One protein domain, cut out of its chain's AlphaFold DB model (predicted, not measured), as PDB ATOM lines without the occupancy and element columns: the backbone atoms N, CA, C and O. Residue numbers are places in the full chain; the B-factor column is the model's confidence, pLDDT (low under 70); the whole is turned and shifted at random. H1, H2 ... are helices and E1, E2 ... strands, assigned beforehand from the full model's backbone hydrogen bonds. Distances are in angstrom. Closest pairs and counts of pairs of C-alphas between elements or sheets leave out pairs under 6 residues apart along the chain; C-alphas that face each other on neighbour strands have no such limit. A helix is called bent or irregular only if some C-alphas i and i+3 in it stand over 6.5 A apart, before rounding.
ATOM      1  N   LYS A   2      84.717  21.452 -39.258       68.00
ATOM      2  CA  LYS A   2      83.640  21.686 -40.257       68.00
ATOM      3  C   LYS A   2      82.516  20.632 -40.258       68.00
ATOM      4  O   LYS A   2      81.350  20.993 -40.246       68.00
ATOM      5  N   ARG A   3      82.853  19.337 -40.188       73.81
ATOM      6  CA  ARG A   3      81.855  18.246 -40.095       73.81
ATOM      7  C   ARG A   3      81.004  18.312 -38.821       73.81
ATOM      8  O   ARG A   3      79.838  17.956 -38.855       73.81
ATOM      9  N   LEU A   4      81.584  18.806 -37.727       78.56
ATOM     10  CA  LEU A   4      80.901  18.947 -36.441       78.56
ATOM     11  C   LEU A   4      79.899  20.109 -36.487       78.56
ATOM     12  O   LEU A   4      78.773  19.957 -36.038       78.56
ATOM     13  N   LEU A   5      80.262  21.220 -37.139       80.50
ATOM     14  CA  LEU A   5      79.342  22.330 -37.416       80.50
ATOM     15  C   LEU A   5      78.182  21.913 -38.331       80.50
ATOM     16  O   LEU A   5      77.042  22.290 -38.078       80.50
ATOM     17  N   ILE A   6      78.453  21.099 -39.356       83.69
ATOM     18  CA  ILE A   6      77.414  20.567 -40.253       83.69
ATOM     19  C   ILE A   6      76.457  19.640 -39.489       83.69
ATOM     20  O   ILE A   6      75.246  19.769 -39.638       83.69
ATOM     21  N   LEU A   7      76.980  18.748 -38.641       86.62
ATOM     22  CA  LEU A   7      76.161  17.848 -37.820       86.62
ATOM     23  C   LEU A   7      75.287  18.612 -36.819       86.62
ATOM     24  O   LEU A   7      74.101  18.319 -36.706       86.62
ATOM     25  N   VAL A   8      75.844  19.613 -36.133       89.75
ATOM     26  CA  VAL A   8      75.082  20.462 -35.202       89.75
ATOM     27  C   VAL A   8      74.005  21.257 -35.944       89.75
ATOM     28  O   VAL A   8      72.871  21.320 -35.477       89.75
ATOM     29  N   GLY A   9      74.323  21.806 -37.120       87.81
ATOM     30  CA  GLY A   9      73.351  22.514 -37.956       87.81
ATOM     31  C   GLY A   9      72.212  21.611 -38.432       87.81
ATOM     32  O   GLY A   9      71.046  21.987 -38.331       87.81
ATOM     33  N   ALA A  10      72.531  20.396 -38.886       89.19
ATOM     34  CA  ALA A  10      71.532  19.416 -39.305       89.19
ATOM     35  C   ALA A  10      70.640  18.969 -38.136       89.19
ATOM     36  O   ALA A  10      69.420  18.876 -38.291       89.19
ATOM     37  N   LEU A  11      71.226  18.744 -36.955       92.44
ATOM     38  CA  LEU A  11      70.479  18.387 -35.750       92.44
ATOM     39  C   LEU A  11      69.535  19.521 -35.333       92.44
ATOM     40  O   LEU A  11      68.360  19.272 -35.085       92.44
ATOM     41  N   ALA A  12      70.019  20.765 -35.320       91.50
ATOM     42  CA  ALA A  12      69.203  21.931 -34.991       91.50
ATOM     43  C   ALA A  12      68.042  22.113 -35.979       91.50
ATOM     44  O   ALA A  12      66.904  22.308 -35.554       91.50
ATOM     45  N   ALA A  13      68.305  21.985 -37.283       93.00
ATOM     46  CA  ALA A  13      67.275  22.076 -38.315       93.00
ATOM     47  C   ALA A  13      66.211  20.976 -38.164       93.00
ATOM     48  O   ALA A  13      65.017  21.253 -38.246       93.00
ATOM     49  N   THR A  14      66.635  19.742 -37.883       93.25
ATOM     50  CA  THR A  14      65.722  18.604 -37.696       93.25
ATOM     51  C   THR A  14      64.864  18.781 -36.444       93.25
ATOM     52  O   THR A  14      63.649  18.608 -36.502       93.25
ATOM     53  N   SER A  15      65.465  19.195 -35.326       94.00
ATOM     54  CA  SER A  15      64.738  19.472 -34.085       94.00
ATOM     55  C   SER A  15      63.739  20.616 -34.250       94.00
ATOM     56  O   SER A  15      62.616  20.521 -33.760       94.00
ATOM     57  N   ALA A  16      64.109  21.675 -34.977       93.56
ATOM     58  CA  ALA A  16      63.207  22.785 -35.272       93.56
ATOM     59  C   ALA A  16      62.019  22.341 -36.140       93.56
ATOM     60  O   ALA A  16      60.877  22.690 -35.844       93.56
ATOM     61  N   ALA A  17      62.269  21.525 -37.170       94.56
ATOM     62  CA  ALA A  17      61.215  20.976 -38.020       94.56
ATOM     63  C   ALA A  17      60.256  20.069 -37.230       94.56
ATOM     64  O   ALA A  17      59.039  20.189 -37.368       94.56
ATOM     65  N   LEU A  18      60.792  19.208 -36.357       94.06
ATOM     66  CA  LEU A  18      59.988  18.356 -35.482       94.06
ATOM     67  C   LEU A  18      59.142  19.186 -34.508       94.06
ATOM     68  O   LEU A  18      57.946  18.933 -34.371       94.06
ATOM     69  N   ALA A  19      59.735  20.193 -33.863       93.12
ATOM     70  CA  ALA A  19      59.014  21.077 -32.949       93.12
ATOM     71  C   ALA A  19      57.854  21.788 -33.658       93.12
ATOM     72  O   ALA A  19      56.740  21.818 -33.138       93.12
ATOM     73  N   LEU A  20      58.085  22.294 -34.872       94.25
ATOM     74  CA  LEU A  20      57.041  22.927 -35.673       94.25
ATOM     75  C   LEU A  20      55.916  21.944 -36.028       94.25
ATOM     76  O   LEU A  20      54.744  22.293 -35.899       94.25
ATOM     77  N   ALA A  21      56.253  20.716 -36.427       93.38
ATOM     78  CA  ALA A  21      55.262  19.687 -36.736       93.38
ATOM     79  C   ALA A  21      54.391  19.340 -35.516       93.38
ATOM     80  O   ALA A  21      53.170  19.239 -35.639       93.38
ATOM     81  N   LEU A  22      54.996  19.221 -34.330       93.12
ATOM     82  CA  LEU A  22      54.270  18.958 -33.084       93.12
ATOM     83  C   LEU A  22      53.368  20.132 -32.682       93.12
ATOM     84  O   LEU A  22      52.225  19.911 -32.278       93.12
ATOM     85  N   LEU A  23      53.841  21.373 -32.836       90.25
ATOM     86  CA  LEU A  23      53.046  22.575 -32.570       90.25
ATOM     87  C   LEU A  23      51.831  22.664 -33.500       90.25
ATOM     88  O   LEU A  23      50.712  22.875 -33.034       90.25
ATOM     89  N   LEU A  24      52.032  22.452 -34.803       91.50
ATOM     90  CA  LEU A  24      50.949  22.461 -35.789       91.50
ATOM     91  C   LEU A  24      49.959  21.314 -35.559       91.50
ATOM     92  O   LEU A  24      48.751  21.528 -35.638       91.50
ATOM     93  N   GLY A  25      50.453  20.119 -35.225       89.12
ATOM     94  CA  GLY A  25      49.610  18.974 -34.881       89.12
ATOM     95  C   GLY A  25      48.747  19.243 -33.646       89.12
ATOM     96  O   GLY A  25      47.538  19.016 -33.676       89.12
ATOM     97  N   SER A  26      49.337  19.798 -32.582       83.88
ATOM     98  CA  SER A  26      48.607  20.199 -31.372       83.88
ATOM     99  C   SER A  26      47.535  21.248 -31.674       83.88
ATOM    100  O   SER A  26      46.388  21.109 -31.244       83.88
ATOM    101  N   TRP A  27      47.882  22.262 -32.468       83.31
ATOM    102  CA  TRP A  27      46.949  23.309 -32.872       83.31
ATOM    103  C   TRP A  27      45.772  22.756 -33.688       83.31
ATOM    104  O   TRP A  27      44.615  23.078 -33.403       83.31
ATOM    105  N   ALA A  28      46.044  21.876 -34.657       84.12
ATOM    106  CA  ALA A  28      45.012  21.239 -35.470       84.12
ATOM    107  C   ALA A  28      44.059  20.384 -34.616       84.12
ATOM    108  O   ALA A  28      42.841  20.488 -34.764       84.12
ATOM    109  N   LEU A  29      44.594  19.600 -33.672       80.00
ATOM    110  CA  LEU A  29      43.793  18.772 -32.764       80.00
ATOM    111  C   LEU A  29      42.910  19.607 -31.829       80.00
ATOM    112  O   LEU A  29      41.751  19.258 -31.610       80.00
ATOM    113  N   ASN A  30      43.424  20.714 -31.287       81.25
ATOM    114  CA  ASN A  30      42.626  21.618 -30.451       81.25
ATOM    115  C   ASN A  30      41.505  22.280 -31.256       81.25
ATOM    116  O   ASN A  30      40.367  22.352 -30.794       81.25
ATOM    117  N   THR A  31      41.811  22.710 -32.480       80.38
ATOM    118  CA  THR A  31      40.824  23.333 -33.371       80.38
ATOM    119  C   THR A  31      39.717  22.347 -33.736       80.38
ATOM    120  O   THR A  31      38.539  22.695 -33.671       80.38
ATOM    121  N   HIS A  32      40.072  21.101 -34.061       83.69
ATOM    122  CA  HIS A  32      39.095  20.070 -34.403       83.69
ATOM    123  C   HIS A  32      38.155  19.754 -33.232       83.69
ATOM    124  O   HIS A  32      36.939  19.778 -33.408       83.69
ATOM    125  N   ARG A  33      38.706  19.563 -32.024       84.69
ATOM    126  CA  ARG A  33      37.914  19.335 -30.804       84.69
ATOM    127  C   ARG A  33      36.954  20.485 -30.512       84.69
ATOM    128  O   ARG A  33      35.781  20.263 -30.221       84.69
ATOM    129  N   TYR A  34      37.429  21.724 -30.639       86.12
ATOM    130  CA  TYR A  34      36.585  22.905 -30.459       86.12
ATOM    131  C   TYR A  34      35.400  22.917 -31.440       86.12
ATOM    132  O   TYR A  34      34.258  23.141 -31.027       86.12
ATOM    133  N   ILE A  35      35.657  22.639 -32.725       87.31
ATOM    134  CA  ILE A  35      34.619  22.587 -33.765       87.31
ATOM    135  C   ILE A  35      33.610  21.476 -33.469       87.31
ATOM    136  O   ILE A  35      32.408  21.721 -33.538       87.31
ATOM    137  N   GLU A  36      34.070  20.290 -33.072       90.12
ATOM    138  CA  GLU A  36      33.195  19.158 -32.754       90.12
ATOM    139  C   GLU A  36      32.208  19.496 -31.628       90.12
ATOM    140  O   GLU A  36      30.998  19.280 -31.764       90.12
ATOM    141  N   HIS A  37      32.698  20.095 -30.539       90.56
ATOM    142  CA  HIS A  37      31.853  20.530 -29.427       90.56
ATOM    143  C   HIS A  37      30.851  21.607 -29.845       90.56
ATOM    144  O   HIS A  37      29.678  21.557 -29.459       90.56
ATOM    145  N   GLN A  38      31.292  22.567 -30.658       90.62
ATOM    146  CA  GLN A  38      30.422  23.622 -31.162       90.62
ATOM    147  C   GLN A  38      29.326  23.063 -32.082       90.62
ATOM    148  O   GLN A  38      28.156  23.415 -31.925       90.62
ATOM    149  N   ASP A  39      29.671  22.173 -33.010       91.38
ATOM    150  CA  ASP A  39      28.714  21.561 -33.935       91.38
ATOM    151  C   ASP A  39      27.732  20.645 -33.212       91.38
ATOM    152  O   ASP A  39      26.542  20.615 -33.536       91.38
ATOM    153  N   ARG A  40      28.203  19.933 -32.186       89.94
ATOM    154  CA  ARG A  40      27.349  19.125 -31.322       89.94
ATOM    155  C   ARG A  40      26.284  19.977 -30.634       89.94
ATOM    156  O   ARG A  40      25.098  19.690 -30.790       89.94
ATOM    157  N   LEU A  41      26.677  21.037 -29.926       91.56
ATOM    158  CA  LEU A  41      25.718  21.921 -29.254       91.56
ATOM    159  C   LEU A  41      24.828  22.672 -30.245       91.56
ATOM    160  O   LEU A  41      23.657  22.904 -29.957       91.56
ATOM    161  N   ARG A  42      25.330  22.981 -31.443       92.12
ATOM    162  CA  ARG A  42      24.515  23.553 -32.520       92.12
ATOM    163  C   ARG A  42      23.409  22.600 -32.967       92.12
ATOM    164  O   ARG A  42      22.274  23.041 -33.112       92.12
ATOM    165  N   ARG A  43      23.701  21.305 -33.140       91.69
ATOM    166  CA  ARG A  43      22.672  20.293 -33.451       91.69
ATOM    167  C   ARG A  43      21.643  20.163 -32.330       91.69
ATOM    168  O   ARG A  43      20.457  20.037 -32.616       91.69
ATOM    169  N   VAL A  44      22.089  20.225 -31.076       90.25
ATOM    170  CA  VAL A  44      21.201  20.209 -29.904       90.25
ATOM    171  C   VAL A  44      20.304  21.449 -29.888       90.25
ATOM    172  O   VAL A  44      19.097  21.318 -29.724       90.25
ATOM    173  N   LEU A  45      20.855  22.637 -30.150       91.75
ATOM    174  CA  LEU A  45      20.112  23.898 -30.170       91.75
ATOM    175  C   LEU A  45      18.952  23.891 -31.178       91.75
ATOM    176  O   LEU A  45      17.883  24.415 -30.875       91.75
ATOM    177  N   VAL A  46      19.130  23.271 -32.352       92.06
ATOM    178  CA  VAL A  46      18.064  23.152 -33.369       92.06
ATOM    179  C   VAL A  46      16.833  22.421 -32.823       92.06
ATOM    180  O   VAL A  46      15.713  22.741 -33.210       92.06
ATOM    181  N   GLN A  47      17.023  21.484 -31.893       90.50
ATOM    182  CA  GLN A  47      15.930  20.737 -31.266       90.50
ATOM    183  C   GLN A  47      15.210  21.535 -30.169       90.50
ATOM    184  O   GLN A  47      14.206  21.053 -29.653       90.50
ATOM    185  N   GLN A  48      15.728  22.714 -29.796       89.56
ATOM    186  CA  GLN A  48      15.218  23.568 -28.715       89.56
ATOM    187  C   GLN A  48      14.854  22.771 -27.446       89.56
ATOM    188  O   GLN A  48      13.713  22.810 -26.984       89.56
ATOM    189  N   PRO A  49      15.795  21.990 -26.887       94.25
ATOM    190  CA  PRO A  49      15.506  21.140 -25.744       94.25
ATOM    191  C   PRO A  49      15.238  21.961 -24.481       94.25
ATOM    192  O   PRO A  49      15.720  23.086 -24.318       94.25
ATOM    193  N   THR A  50      14.519  21.341 -23.551       95.69
ATOM    194  CA  THR A  50      14.317  21.879 -22.208       95.69
ATOM    195  C   THR A  50      15.604  21.806 -21.387       95.69
ATOM    196  O   THR A  50      16.457  20.937 -21.587       95.69
ATOM    197  N   MET A  51      15.722  22.701 -20.411       94.12
ATOM    198  CA  MET A  51      16.840  22.776 -19.475       94.12
ATOM    199  C   MET A  51      17.070  21.454 -18.749       94.12
ATOM    200  O   MET A  51      18.203  20.995 -18.688       94.12
ATOM    201  N   GLU A  52      16.010  20.814 -18.261       93.81
ATOM    202  CA  GLU A  52      16.092  19.519 -17.576       93.81
ATOM    203  C   GLU A  52      16.690  18.436 -18.476       93.81
ATOM    204  O   GLU A  52      17.566  17.683 -18.054       93.81
ATOM    205  N   ARG A  53      16.268  18.399 -19.745       94.00
ATOM    206  CA  ARG A  53      16.793  17.447 -20.723       94.00
ATOM    207  C   ARG A  53      18.269  17.698 -21.014       94.00
ATOM    208  O   ARG A  53      19.022  16.736 -21.117       94.00
ATOM    209  N   VAL A  54      18.679  18.962 -21.146       93.88
ATOM    210  CA  VAL A  54      20.085  19.329 -21.381       93.88
ATOM    211  C   VAL A  54      20.954  18.984 -20.174       93.88
ATOM    212  O   VAL A  54      22.007  18.384 -20.356       93.88
ATOM    213  N   VAL A  55      20.509  19.326 -18.961       94.12
ATOM    214  CA  VAL A  55      21.235  19.021 -17.718       94.12
ATOM    215  C   VAL A  55      21.441  17.518 -17.596       94.12
ATOM    216  O   VAL A  55      22.582  17.077 -17.507       94.12
ATOM    217  N   LYS A  56      20.359  16.739 -17.696       94.00
ATOM    218  CA  LYS A  56      20.426  15.282 -17.578       94.00
ATOM    219  C   LYS A  56      21.335  14.659 -18.637       94.00
ATOM    220  O   LYS A  56      22.203  13.865 -18.303       94.00
ATOM    221  N   ALA A  57      21.179  15.051 -19.903       92.81
ATOM    222  CA  ALA A  57      21.985  14.497 -20.988       92.81
ATOM    223  C   ALA A  57      23.483  14.802 -20.824       92.81
ATOM    224  O   ALA A  57      24.311  13.943 -21.099       92.81
ATOM    225  N   LEU A  58      23.840  16.009 -20.373       93.31
ATOM    226  CA  LEU A  58      25.241  16.366 -20.147       93.31
ATOM    227  C   LEU A  58      25.820  15.667 -18.914       93.31
ATOM    228  O   LEU A  58      26.969  15.239 -18.956       93.31
ATOM    229  N   GLU A  59      25.039  15.499 -17.848       92.12
ATOM    230  CA  GLU A  59      25.454  14.722 -16.675       92.12
ATOM    231  C   GLU A  59      25.697  13.248 -17.020       92.12
ATOM    232  O   GLU A  59      26.753  12.719 -16.669       92.12
ATOM    233  N   ASP A  60      24.785  12.619 -17.770       92.50
ATOM    234  CA  ASP A  60      24.892  11.219 -18.212       92.50
ATOM    235  C   ASP A  60      26.149  10.974 -19.075       92.50
ATOM    236  O   ASP A  60      26.720   9.884 -19.082       92.50
ATOM    237  N   GLU A  61      26.624  12.000 -19.781       88.38
ATOM    238  CA  GLU A  61      27.837  11.962 -20.602       88.38
ATOM    239  C   GLU A  61      29.117  12.367 -19.849       88.38
ATOM    240  O   GLU A  61      30.184  12.510 -20.453       88.38
ATOM    241  N   GLY A  62      29.032  12.599 -18.539       91.44
ATOM    242  CA  GLY A  62      30.179  12.994 -17.721       91.44
ATOM    243  C   GLY A  62      30.591  14.460 -17.885       91.44
ATOM    244  O   GLY A  62      31.733  14.812 -17.585       91.44
ATOM    245  N   SER A  63      29.678  15.321 -18.343       93.25
ATOM    246  CA  SER A  63      29.844  16.777 -18.384       93.25
ATOM    247  C   SER A  63      29.057  17.449 -17.249       93.25
ATOM    248  O   SER A  63      27.968  17.977 -17.483       93.25
ATOM    249  N   PRO A  64      29.563  17.436 -15.999       93.81
ATOM    250  CA  PRO A  64      28.794  17.866 -14.838       93.81
ATOM    251  C   PRO A  64      28.472  19.361 -14.872       93.81
ATOM    252  O   PRO A  64      29.270  20.192 -15.333       93.81
ATOM    253  N   LEU A  65      27.317  19.707 -14.304       96.00
ATOM    254  CA  LEU A  65      26.947  21.083 -14.008       96.00
ATOM    255  C   LEU A  65      27.902  21.650 -12.947       96.00
ATOM    256  O   LEU A  65      28.052  21.094 -11.862       96.00
ATOM    257  N   ILE A  66      28.561  22.762 -13.264       95.25
ATOM    258  CA  ILE A  66      29.541  23.410 -12.379       95.25
ATOM    259  C   ILE A  66      29.085  24.771 -11.859       95.25
ATOM    260  O   ILE A  66      29.630  25.233 -10.861       95.25
ATOM    261  N   ALA A  67      28.124  25.420 -12.518       95.19
ATOM    262  CA  ALA A  67      27.465  26.609 -11.986       95.19
ATOM    263  C   ALA A  67      26.062  26.779 -12.581       95.19
ATOM    264  O   ALA A  67      25.820  26.503 -13.759       95.19
ATOM    265  N   ALA A  68      25.146  27.284 -11.761       95.06
ATOM    266  CA  ALA A  68      23.772  27.590 -12.132       95.06
ATOM    267  C   ALA A  68      23.375  28.953 -11.547       95.06
ATOM    268  O   ALA A  68      22.522  28.999 -10.662       95.06
ATOM    269  N   PRO A  69      24.020  30.047 -11.992       94.00
ATOM    270  CA  PRO A  69      23.802  31.359 -11.400       94.00
ATOM    271  C   PRO A  69      22.337  31.791 -11.561       94.00
ATOM    272  O   PRO A  69      21.722  31.572 -12.613       94.00
ATOM    273  N   ALA A  70      21.782  32.366 -10.500       89.56
ATOM    274  CA  ALA A  70      20.407  32.844 -10.414       89.56
ATOM    275  C   ALA A  70      20.315  34.374 -10.495       89.56
ATOM    276  O   ALA A  70      19.280  34.896 -10.915       89.56
ATOM    277  N   THR A  71      21.381  35.089 -10.125       91.75
ATOM    278  CA  THR A  71      21.435  36.559 -10.132       91.75
ATOM    279  C   THR A  71      22.406  37.098 -11.180       91.75
ATOM    280  O   THR A  71      23.281  36.386 -11.679       91.75
ATOM    281  N   ALA A  72      22.264  38.380 -11.525       90.44
ATOM    282  CA  ALA A  72      23.163  39.038 -12.471       90.44
ATOM    283  C   ALA A  72      24.606  39.098 -11.939       90.44
ATOM    284  O   ALA A  72      25.558  38.935 -12.704       90.44
ATOM    285  N   GLU A  73      24.770  39.273 -10.629       93.31
ATOM    286  CA  GLU A  73      26.062  39.304  -9.944       93.31
ATOM    287  C   GLU A  73      26.754  37.935  -9.984       93.31
ATOM    288  O   GLU A  73      27.954  37.844 -10.258       93.31
ATOM    289  N   GLU A  74      26.001  36.853  -9.771       94.69
ATOM    290  CA  GLU A  74      26.519  35.487  -9.887       94.69
ATOM    291  C   GLU A  74      26.905  35.159 -11.333       94.69
ATOM    292  O   GLU A  74      27.953  34.559 -11.574       94.69
ATOM    293  N   ILE A  75      26.094  35.587 -12.308       94.12
ATOM    294  CA  ILE A  75      26.418  35.445 -13.733       94.12
ATOM    295  C   ILE A  75      27.746  36.144 -14.044       94.12
ATOM    296  O   ILE A  75      28.618  35.536 -14.666       94.12
ATOM    297  N   GLU A  76      27.923  37.393 -13.608       94.88
ATOM    298  CA  GLU A  76      29.170  38.127 -13.846       94.88
ATOM    299  C   GLU A  76      30.372  37.476 -13.171       94.88
ATOM    300  O   GLU A  76      31.428  37.364 -13.791       94.88
ATOM    301  N   THR A  77      30.204  36.977 -11.947       95.75
ATOM    302  CA  THR A  77      31.263  36.253 -11.230       95.75
ATOM    303  C   THR A  77      31.710  35.027 -12.026       95.75
ATOM    304  O   THR A  77      32.897  34.856 -12.307       95.75
ATOM    305  N   VAL A  78      30.761  34.214 -12.499       95.94
ATOM    306  CA  VAL A  78      31.070  33.007 -13.277       95.94
ATOM    307  C   VAL A  78      31.710  33.349 -14.629       95.94
ATOM    308  O   VAL A  78      32.640  32.663 -15.064       95.94
ATOM    309  N   ILE A  79      31.259  34.417 -15.297       95.31
ATOM    310  CA  ILE A  79      31.865  34.891 -16.551       95.31
ATOM    311  C   ILE A  79      33.281  35.426 -16.309       95.31
ATOM    312  O   ILE A  79      34.167  35.163 -17.122       95.31
ATOM    313  N   ALA A  80      33.525  36.146 -15.215       94.81
ATOM    314  CA  ALA A  80      34.852  36.650 -14.875       94.81
ATOM    315  C   ALA A  80      35.837  35.505 -14.588       94.81
ATOM    316  O   ALA A  80      36.964  35.530 -15.076       94.81
ATOM    317  N   GLU A  81      35.397  34.473 -13.868       94.62
ATOM    318  CA  GLU A  81      36.232  33.317 -13.526       94.62
ATOM    319  C   GLU A  81      36.522  32.391 -14.716       94.62
ATOM    320  O   GLU A  81      37.581  31.767 -14.778       94.62
ATOM    321  N   ARG A  82      35.556  32.221 -15.630       94.19
ATOM    322  CA  ARG A  82      35.571  31.118 -16.613       94.19
ATOM    323  C   ARG A  82      35.398  31.558 -18.060       94.19
ATOM    324  O   ARG A  82      35.504  30.724 -18.954       94.19
ATOM    325  N   GLY A  83      35.104  32.830 -18.302       90.50
ATOM    326  CA  GLY A  83      34.777  33.341 -19.630       90.50
ATOM    327  C   GLY A  83      35.984  33.616 -20.521       90.50
ATOM    328  O   GLY A  83      35.838  33.625 -21.744       90.50
ATOM    329  N   GLY A  84      37.168  33.827 -19.934       92.75
ATOM    330  CA  GLY A  84      38.415  34.070 -20.666       92.75
ATOM    331  C   GLY A  84      38.263  35.130 -21.766       92.75
ATOM    332  O   GLY A  84      37.620  36.163 -21.574       92.75
ATOM    333  N   ALA A  85      38.793  34.841 -22.959       92.19
ATOM    334  CA  ALA A  85      38.701  35.727 -24.126       92.19
ATOM    335  C   ALA A  85      37.259  35.966 -24.626       92.19
ATOM    336  O   ALA A  85      37.004  36.929 -25.347       92.19
ATOM    337  N   LYS A  86      36.303  35.111 -24.242       94.06
ATOM    338  CA  LYS A  86      34.893  35.198 -24.650       94.06
ATOM    339  C   LYS A  86      34.012  35.929 -23.637       94.06
ATOM    340  O   LYS A  86      32.813  36.049 -23.867       94.06
ATOM    341  N   ALA A  87      34.571  36.476 -22.556       95.00
ATOM    342  CA  ALA A  87      33.793  37.131 -21.502       95.00
ATOM    343  C   ALA A  87      32.831  38.214 -22.033       95.00
ATOM    344  O   ALA A  87      31.680  38.271 -21.614       95.00
ATOM    345  N   ALA A  88      33.254  39.039 -22.998       94.88
ATOM    346  CA  ALA A  88      32.383  40.053 -23.601       94.88
ATOM    347  C   ALA A  88      31.174  39.449 -24.349       94.88
ATOM    348  O   ALA A  88      30.052  39.928 -24.191       94.88
ATOM    349  N   GLU A  89      31.389  38.370 -25.113       95.38
ATOM    350  CA  GLU A  89      30.325  37.619 -25.798       95.38
ATOM    351  C   GLU A  89      29.337  37.037 -24.778       95.38
ATOM    352  O   GLU A  89      28.122  37.193 -24.917       95.38
ATOM    353  N   LEU A  90      29.861  36.423 -23.712       95.81
ATOM    354  CA  LEU A  90      29.056  35.799 -22.666       95.81
ATOM    355  C   LEU A  90      28.153  36.807 -21.950       95.81
ATOM    356  O   LEU A  90      26.987  36.505 -21.692       95.81
ATOM    357  N   ARG A  91      28.660  38.015 -21.676       95.19
ATOM    358  CA  ARG A  91      27.870  39.106 -21.083       95.19
ATOM    359  C   ARG A  91      26.750  39.560 -22.002       95.19
ATOM    360  O   ARG A  91      25.621  39.744 -21.551       95.19
ATOM    361  N   ALA A  92      27.045  39.731 -23.289       95.38
ATOM    362  CA  ALA A  92      26.044  40.138 -24.270       95.38
ATOM    363  C   ALA A  92      24.900  39.114 -24.356       95.38
ATOM    364  O   ALA A  92      23.729  39.494 -24.357       95.38
ATOM    365  N   LYS A  93      25.228  37.816 -24.350       95.38
ATOM    366  CA  LYS A  93      24.236  36.732 -24.350       95.38
ATOM    367  C   LYS A  93      23.456  36.645 -23.039       95.38
ATOM    368  O   LYS A  93      22.235  36.522 -23.081       95.38
ATOM    369  N   ALA A  94      24.123  36.787 -21.895       93.25
ATOM    370  CA  ALA A  94      23.477  36.748 -20.583       93.25
ATOM    371  C   ALA A  94      22.443  37.866 -20.384       93.25
ATOM    372  O   ALA A  94      21.409  37.649 -19.763       93.25
ATOM    373  N   ARG A  95      22.677  39.051 -20.967       92.44
ATOM    374  CA  ARG A  95      21.684  40.141 -20.968       92.44
ATOM    375  C   ARG A  95      20.421  39.797 -21.757       92.44
ATOM    376  O   ARG A  95      19.356  40.318 -21.450       92.44
ATOM    377  N   ARG A  96      20.542  38.956 -22.788       93.38
ATOM    378  CA  ARG A  96      19.420  38.532 -23.636       93.38
ATOM    379  C   ARG A  96      18.653  37.357 -23.032       93.38
ATOM    380  O   ARG A  96      17.440  37.285 -23.188       93.38
ATOM    381  N   TRP A  97      19.360  36.453 -22.359       92.75
ATOM    382  CA  TRP A  97      18.822  35.204 -21.829       92.75
ATOM    383  C   TRP A  97      19.226  35.040 -20.357       92.75
ATOM    384  O   TRP A  97      20.375  34.687 -20.076       92.75
ATOM    385  N   PRO A  98      18.307  35.285 -19.406       81.69
ATOM    386  CA  PRO A  98      18.654  35.407 -17.991       81.69
ATOM    387  C   PRO A  98      18.958  34.067 -17.311       81.69
ATOM    388  O   PRO A  98      19.550  34.051 -16.236       81.69
ATOM    389  N   ARG A  99      18.564  32.930 -17.902       93.69
ATOM    390  CA  ARG A  99      18.835  31.606 -17.327       93.69
ATOM    391  C   ARG A  99      20.097  31.017 -17.939       93.69
ATOM    392  O   ARG A  99      20.101  30.623 -19.101       93.69
ATOM    393  N   LEU A 100      21.152  30.914 -17.135       95.81
ATOM    394  CA  LEU A 100      22.442  30.359 -17.536       95.81
ATOM    395  C   LEU A 100      22.739  29.066 -16.764       95.81
ATOM    396  O   LEU A 100      22.558  28.984 -15.546       95.81
ATOM    397  N   ARG A 101      23.225  28.046 -17.472       96.94
ATOM    398  CA  ARG A 101      23.836  26.848 -16.883       96.94
ATOM    399  C   ARG A 101      25.224  26.656 -17.458       96.94
ATOM    400  O   ARG A 101      25.430  26.812 -18.661       96.94
ATOM    401  N   VAL A 102      26.167  26.338 -16.583       96.88
ATOM    402  CA  VAL A 102      27.574  26.209 -16.937       96.88
ATOM    403  C   VAL A 102      28.032  24.795 -16.645       96.88
ATOM    404  O   VAL A 102      27.928  24.332 -15.511       96.88
ATOM    405  N   PHE A 103      28.560  24.125 -17.663       96.62
ATOM    406  CA  PHE A 103      28.992  22.730 -17.594       96.62
ATOM    407  C   PHE A 103      30.482  22.621 -17.880       96.62
ATOM    408  O   PHE A 103      31.041  23.405 -18.655       96.62
ATOM    409  N   ARG A 104      31.131  21.638 -17.261       94.06
ATOM    410  CA  ARG A 104      32.503  21.258 -17.603       94.06
ATOM    411  C   ARG A 104      32.450  20.086 -18.566       94.06
ATOM    412  O   ARG A 104      31.927  19.050 -18.190       94.06
ATOM    413  N   ALA A 105      33.027  20.233 -19.750       91.19
ATOM    414  CA  ALA A 105      33.105  19.178 -20.753       91.19
ATOM    415  C   ALA A 105      34.570  18.981 -21.148       91.19
ATOM    416  O   ALA A 105      35.091  19.715 -21.982       91.19
ATOM    417  N   ALA A 106      35.245  18.027 -20.500       87.25
ATOM    418  CA  ALA A 106      36.685  17.800 -20.645       87.25
ATOM    419  C   ALA A 106      37.523  19.091 -20.456       87.25
ATOM    420  O   ALA A 106      37.579  19.634 -19.349       87.25
ATOM    421  N   ASP A 107      38.170  19.576 -21.516       87.00
ATOM    422  CA  ASP A 107      38.987  20.797 -21.587       87.00
ATOM    423  C   ASP A 107      38.177  22.069 -21.908       87.00
ATOM    424  O   ASP A 107      38.727  23.169 -22.000       87.00
ATOM    425  N   MET A 108      36.855  21.942 -22.012       91.50
ATOM    426  CA  MET A 108      35.933  23.016 -22.355       91.50
ATOM    427  C   MET A 108      34.989  23.363 -21.201       91.50
ATOM    428  O   MET A 108      34.651  22.552 -20.332       91.50
ATOM    429  N   VAL A 109      34.499  24.596 -21.236       94.88
ATOM    430  CA  VAL A 109      33.377  25.066 -20.427       94.88
ATOM    431  C   VAL A 109      32.244  25.462 -21.363       94.88
ATOM    432  O   VAL A 109      32.428  26.285 -22.264       94.88
ATOM    433  N   TYR A 110      31.068  24.878 -21.153       96.38
ATOM    434  CA  TYR A 110      29.864  25.250 -21.886       96.38
ATOM    435  C   TYR A 110      29.056  26.235 -21.072       96.38
ATOM    436  O   TYR A 110      28.686  25.941 -19.941       96.38
ATOM    437  N   PHE A 111      28.747  27.372 -21.673       97.00
ATOM    438  CA  PHE A 111      27.758  28.317 -21.184       97.00
ATOM    439  C   PHE A 111      26.502  28.110 -22.016       97.00
ATOM    440  O   PHE A 111      26.524  28.378 -23.216       97.00
ATOM    441  N   ILE A 112      25.435  27.593 -21.413       97.06
ATOM    442  CA  ILE A 112      24.174  27.310 -22.101       97.06
ATOM    443  C   ILE A 112      23.095  28.241 -21.564       97.06
ATOM    444  O   ILE A 112      22.863  28.312 -20.355       97.06
ATOM    445  N   TYR A 113      22.446  28.946 -22.481       96.69
ATOM    446  CA  TYR A 113      21.463  29.977 -22.197       96.69
ATOM    447  C   TYR A 113      20.056  29.478 -22.505       96.69
ATOM    448  O   TYR A 113      19.799  28.918 -23.576       96.69
ATOM    449  N   PHE A 114      19.143  29.745 -21.582       95.69
ATOM    450  CA  PHE A 114      17.741  29.368 -21.657       95.69
ATOM    451  C   PHE A 114      16.846  30.604 -21.538       95.69
ATOM    452  O   PHE A 114      17.216  31.611 -20.925       95.69
ATOM    453  N   ASP A 115      15.653  30.525 -22.114       93.81
ATOM    454  CA  ASP A 115      14.610  31.530 -21.904       93.81
ATOM    455  C   ASP A 115      13.835  31.315 -20.587       93.81
ATOM    456  O   ASP A 115      14.151  30.440 -19.775       93.81
ATOM    457  N   GLY A 116      12.805  32.137 -20.364       90.25
ATOM    458  CA  GLY A 116      11.932  32.049 -19.189       90.25
ATOM    459  C   GLY A 116      11.116  30.753 -19.097       90.25
ATOM    460  O   GLY A 116      10.723  30.366 -17.997       90.25
ATOM    461  N   GLU A 117      10.926  30.043 -20.209       92.06
ATOM    462  CA  GLU A 117      10.269  28.730 -20.255       92.06
ATOM    463  C   GLU A 117      11.269  27.585 -20.024       92.06
ATOM    464  O   GLU A 117      10.881  26.435 -19.845       92.06
ATOM    465  N   GLY A 118      12.568  27.894 -19.943       92.00
ATOM    466  CA  GLY A 118      13.618  26.898 -19.764       92.00
ATOM    467  C   GLY A 118      13.982  26.184 -21.062       92.00
ATOM    468  O   GLY A 118      14.547  25.096 -21.004       92.00
ATOM    469  N   ILE A 119      13.687  26.772 -22.220       95.31
ATOM    470  CA  ILE A 119      14.085  26.253 -23.529       95.31
ATOM    471  C   ILE A 119      15.459  26.797 -23.899       95.31
ATOM    472  O   ILE A 119      15.736  27.985 -23.723       95.31
ATOM    473  N   MET A 120      16.335  25.931 -24.409       96.00
ATOM    474  CA  MET A 120      17.674  26.315 -24.852       96.00
ATOM    475  C   MET A 120      17.582  27.295 -26.031       96.00
ATOM    476  O   MET A 120      16.974  26.991 -27.059       96.00
ATOM    477  N   ARG A 121      18.206  28.470 -25.890       95.88
ATOM    478  CA  ARG A 121      18.195  29.543 -26.902       95.88
ATOM    479  C   ARG A 121      19.557  29.865 -27.481       95.88
ATOM    480  O   ARG A 121      19.632  30.302 -28.626       95.88
ATOM    481  N   ASP A 122      20.619  29.674 -26.711       96.31
ATOM    482  CA  ASP A 122      21.972  29.969 -27.166       96.31
ATOM    483  C   ASP A 122      22.993  29.166 -26.355       96.31
ATOM    484  O   ASP A 122      22.685  28.612 -25.296       96.31
ATOM    485  N   PHE A 123      24.225  29.113 -26.841       96.50
ATOM    486  CA  PHE A 123      25.356  28.570 -26.108       96.50
ATOM    487  C   PHE A 123      26.664  29.238 -26.533       96.50
ATOM    488  O   PHE A 123      26.789  29.783 -27.630       96.50
ATOM    489  N   THR A 124      27.674  29.143 -25.679       96.19
ATOM    490  CA  THR A 124      29.050  29.509 -26.005       96.19
ATOM    491  C   THR A 124      29.997  28.489 -25.385       96.19
ATOM    492  O   THR A 124      29.891  28.161 -24.204       96.19
ATOM    493  N   CYS A 125      30.938  27.997 -26.188       94.19
ATOM    494  CA  CYS A 125      32.016  27.128 -25.732       94.19
ATOM    495  C   CYS A 125      33.257  27.969 -25.432       94.19
ATOM    496  O   CYS A 125      33.666  28.785 -26.262       94.19
ATOM    497  N   VAL A 126      33.880  27.747 -24.279       93.19
ATOM    498  CA  VAL A 126      35.153  28.368 -23.899       93.19
ATOM    499  C   VAL A 126      36.181  27.266 -23.679       93.19
ATOM    500  O   VAL A 126      35.953  26.381 -22.858       93.19
ATOM    501  N   SER A 127      37.289  27.307 -24.419       87.69
ATOM    502  CA  SER A 127      38.446  26.447 -24.156       87.69
ATOM    503  C   SER A 127      39.213  26.972 -22.952       87.69
ATOM    504  O   SER A 127      39.400  28.188 -22.839       87.69
ATOM    505  N   ARG A 128      39.631  26.074 -22.062       70.81
ATOM    506  CA  ARG A 128      40.524  26.416 -20.951       70.81
ATOM    507  C   ARG A 128      41.977  26.541 -21.380       70.81
ATOM    508  O   ARG A 128      42.368  25.866 -22.357       70.81
TER     509      ARG A 128
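AT A GLANCE: This is residues 2 to 128 of the 128 residues of an uncharacterized protein of Acidobacteria bacterium RBG_16_70_10 (UniProt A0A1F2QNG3). A small, strongly twisted sheet of four strands forms the middle layer of a compact body, with helices on both faces: the end of H1 and the short H2 cover one face, and the helical hairpin H3 and H4 covers the other. From this body the long helix H1 sticks out as a free arm with its residues 2 to 29, which makes the length of the whole. The printed part has 127 residues, with four named helices and four named strands in the order H1 H2 E1 H3 H4 E2 E3 E4; the class is mixed, helices and strands. The sheet order is E1 - E2 - E3 - E4, all antiparallel. The whole is only just loose, close to extended, with a radius of gyration of the C-alphas of 20.8 A and spans of 76 by 28 by 21 A.

IN THESE COORDINATES: In the sheet, E1 is residues 65 to 67, 5.9 A from first to last C-alpha; E2 is residues 99 to 105, 19.2 A; E3 is residues 108 to 114, 19.3 A; and E4 is residues 120 to 127, 20.8 A, ending with C-alpha 127 at (38.446, 26.447, -24.156). H1, residues 2 to 46, measures 66.0 A, from C-alpha 2 at (83.640, 21.686, -40.257) to C-alpha 46 at (18.064, 23.152, -33.369). H2 is residues 51 to 60, 14.1 A; H3 is residues 72 to 82, 15.3 A; H4 is residues 84 to 96, 19.7 A. H4 is irregular: C-alphas 85 and 88 are 7.7 A apart.

HOW THE PARTS SIT: E2, E3 and E4 form a meander, each strand the antiparallel neighbour of the one before, with N 103 and O 110 at 2.9 A and N 111 and O 124 at 2.9 A. E1, an edge strand, is antiparallel to E2 at 126 degrees, with N 102 and O 67 at 2.9 A. The helices make three layers with the sheet, H1 and H2 on one face and H3 and H4 on the opposite face. H1 is over E3 and E4 at a height over the sheet of 12.2 A; its closest C-alphas to E4 are those of Leu 45 and Met 120, 6.3 A. H2 is over E3 and only just over E2, where 3 of its C-alphas fall, at a height of 8.9 A. H3 and H4, a hairpin, touch at Ile 79 and Ala 87, whose C-alphas are 5.8 A apart, with a shallow tilt of 23 degrees, opposite ways. H1 and H2 are apart. Every O i to N i+4 pair is within hydrogen-bond range in H1, H2 and H3, and 6 of 9 are in H4.

THE WHOLE: The C-alphas farthest apart, those of Lys 2 and Glu 117, are 76.4 A apart. Without residues 2 to 29, the body spans 32 by 29 by 20 A. The printed part has no cut, and its links between named elements are tight. The mean pLDDT of the printed part is 91.5, and residue 2 alone is under 70.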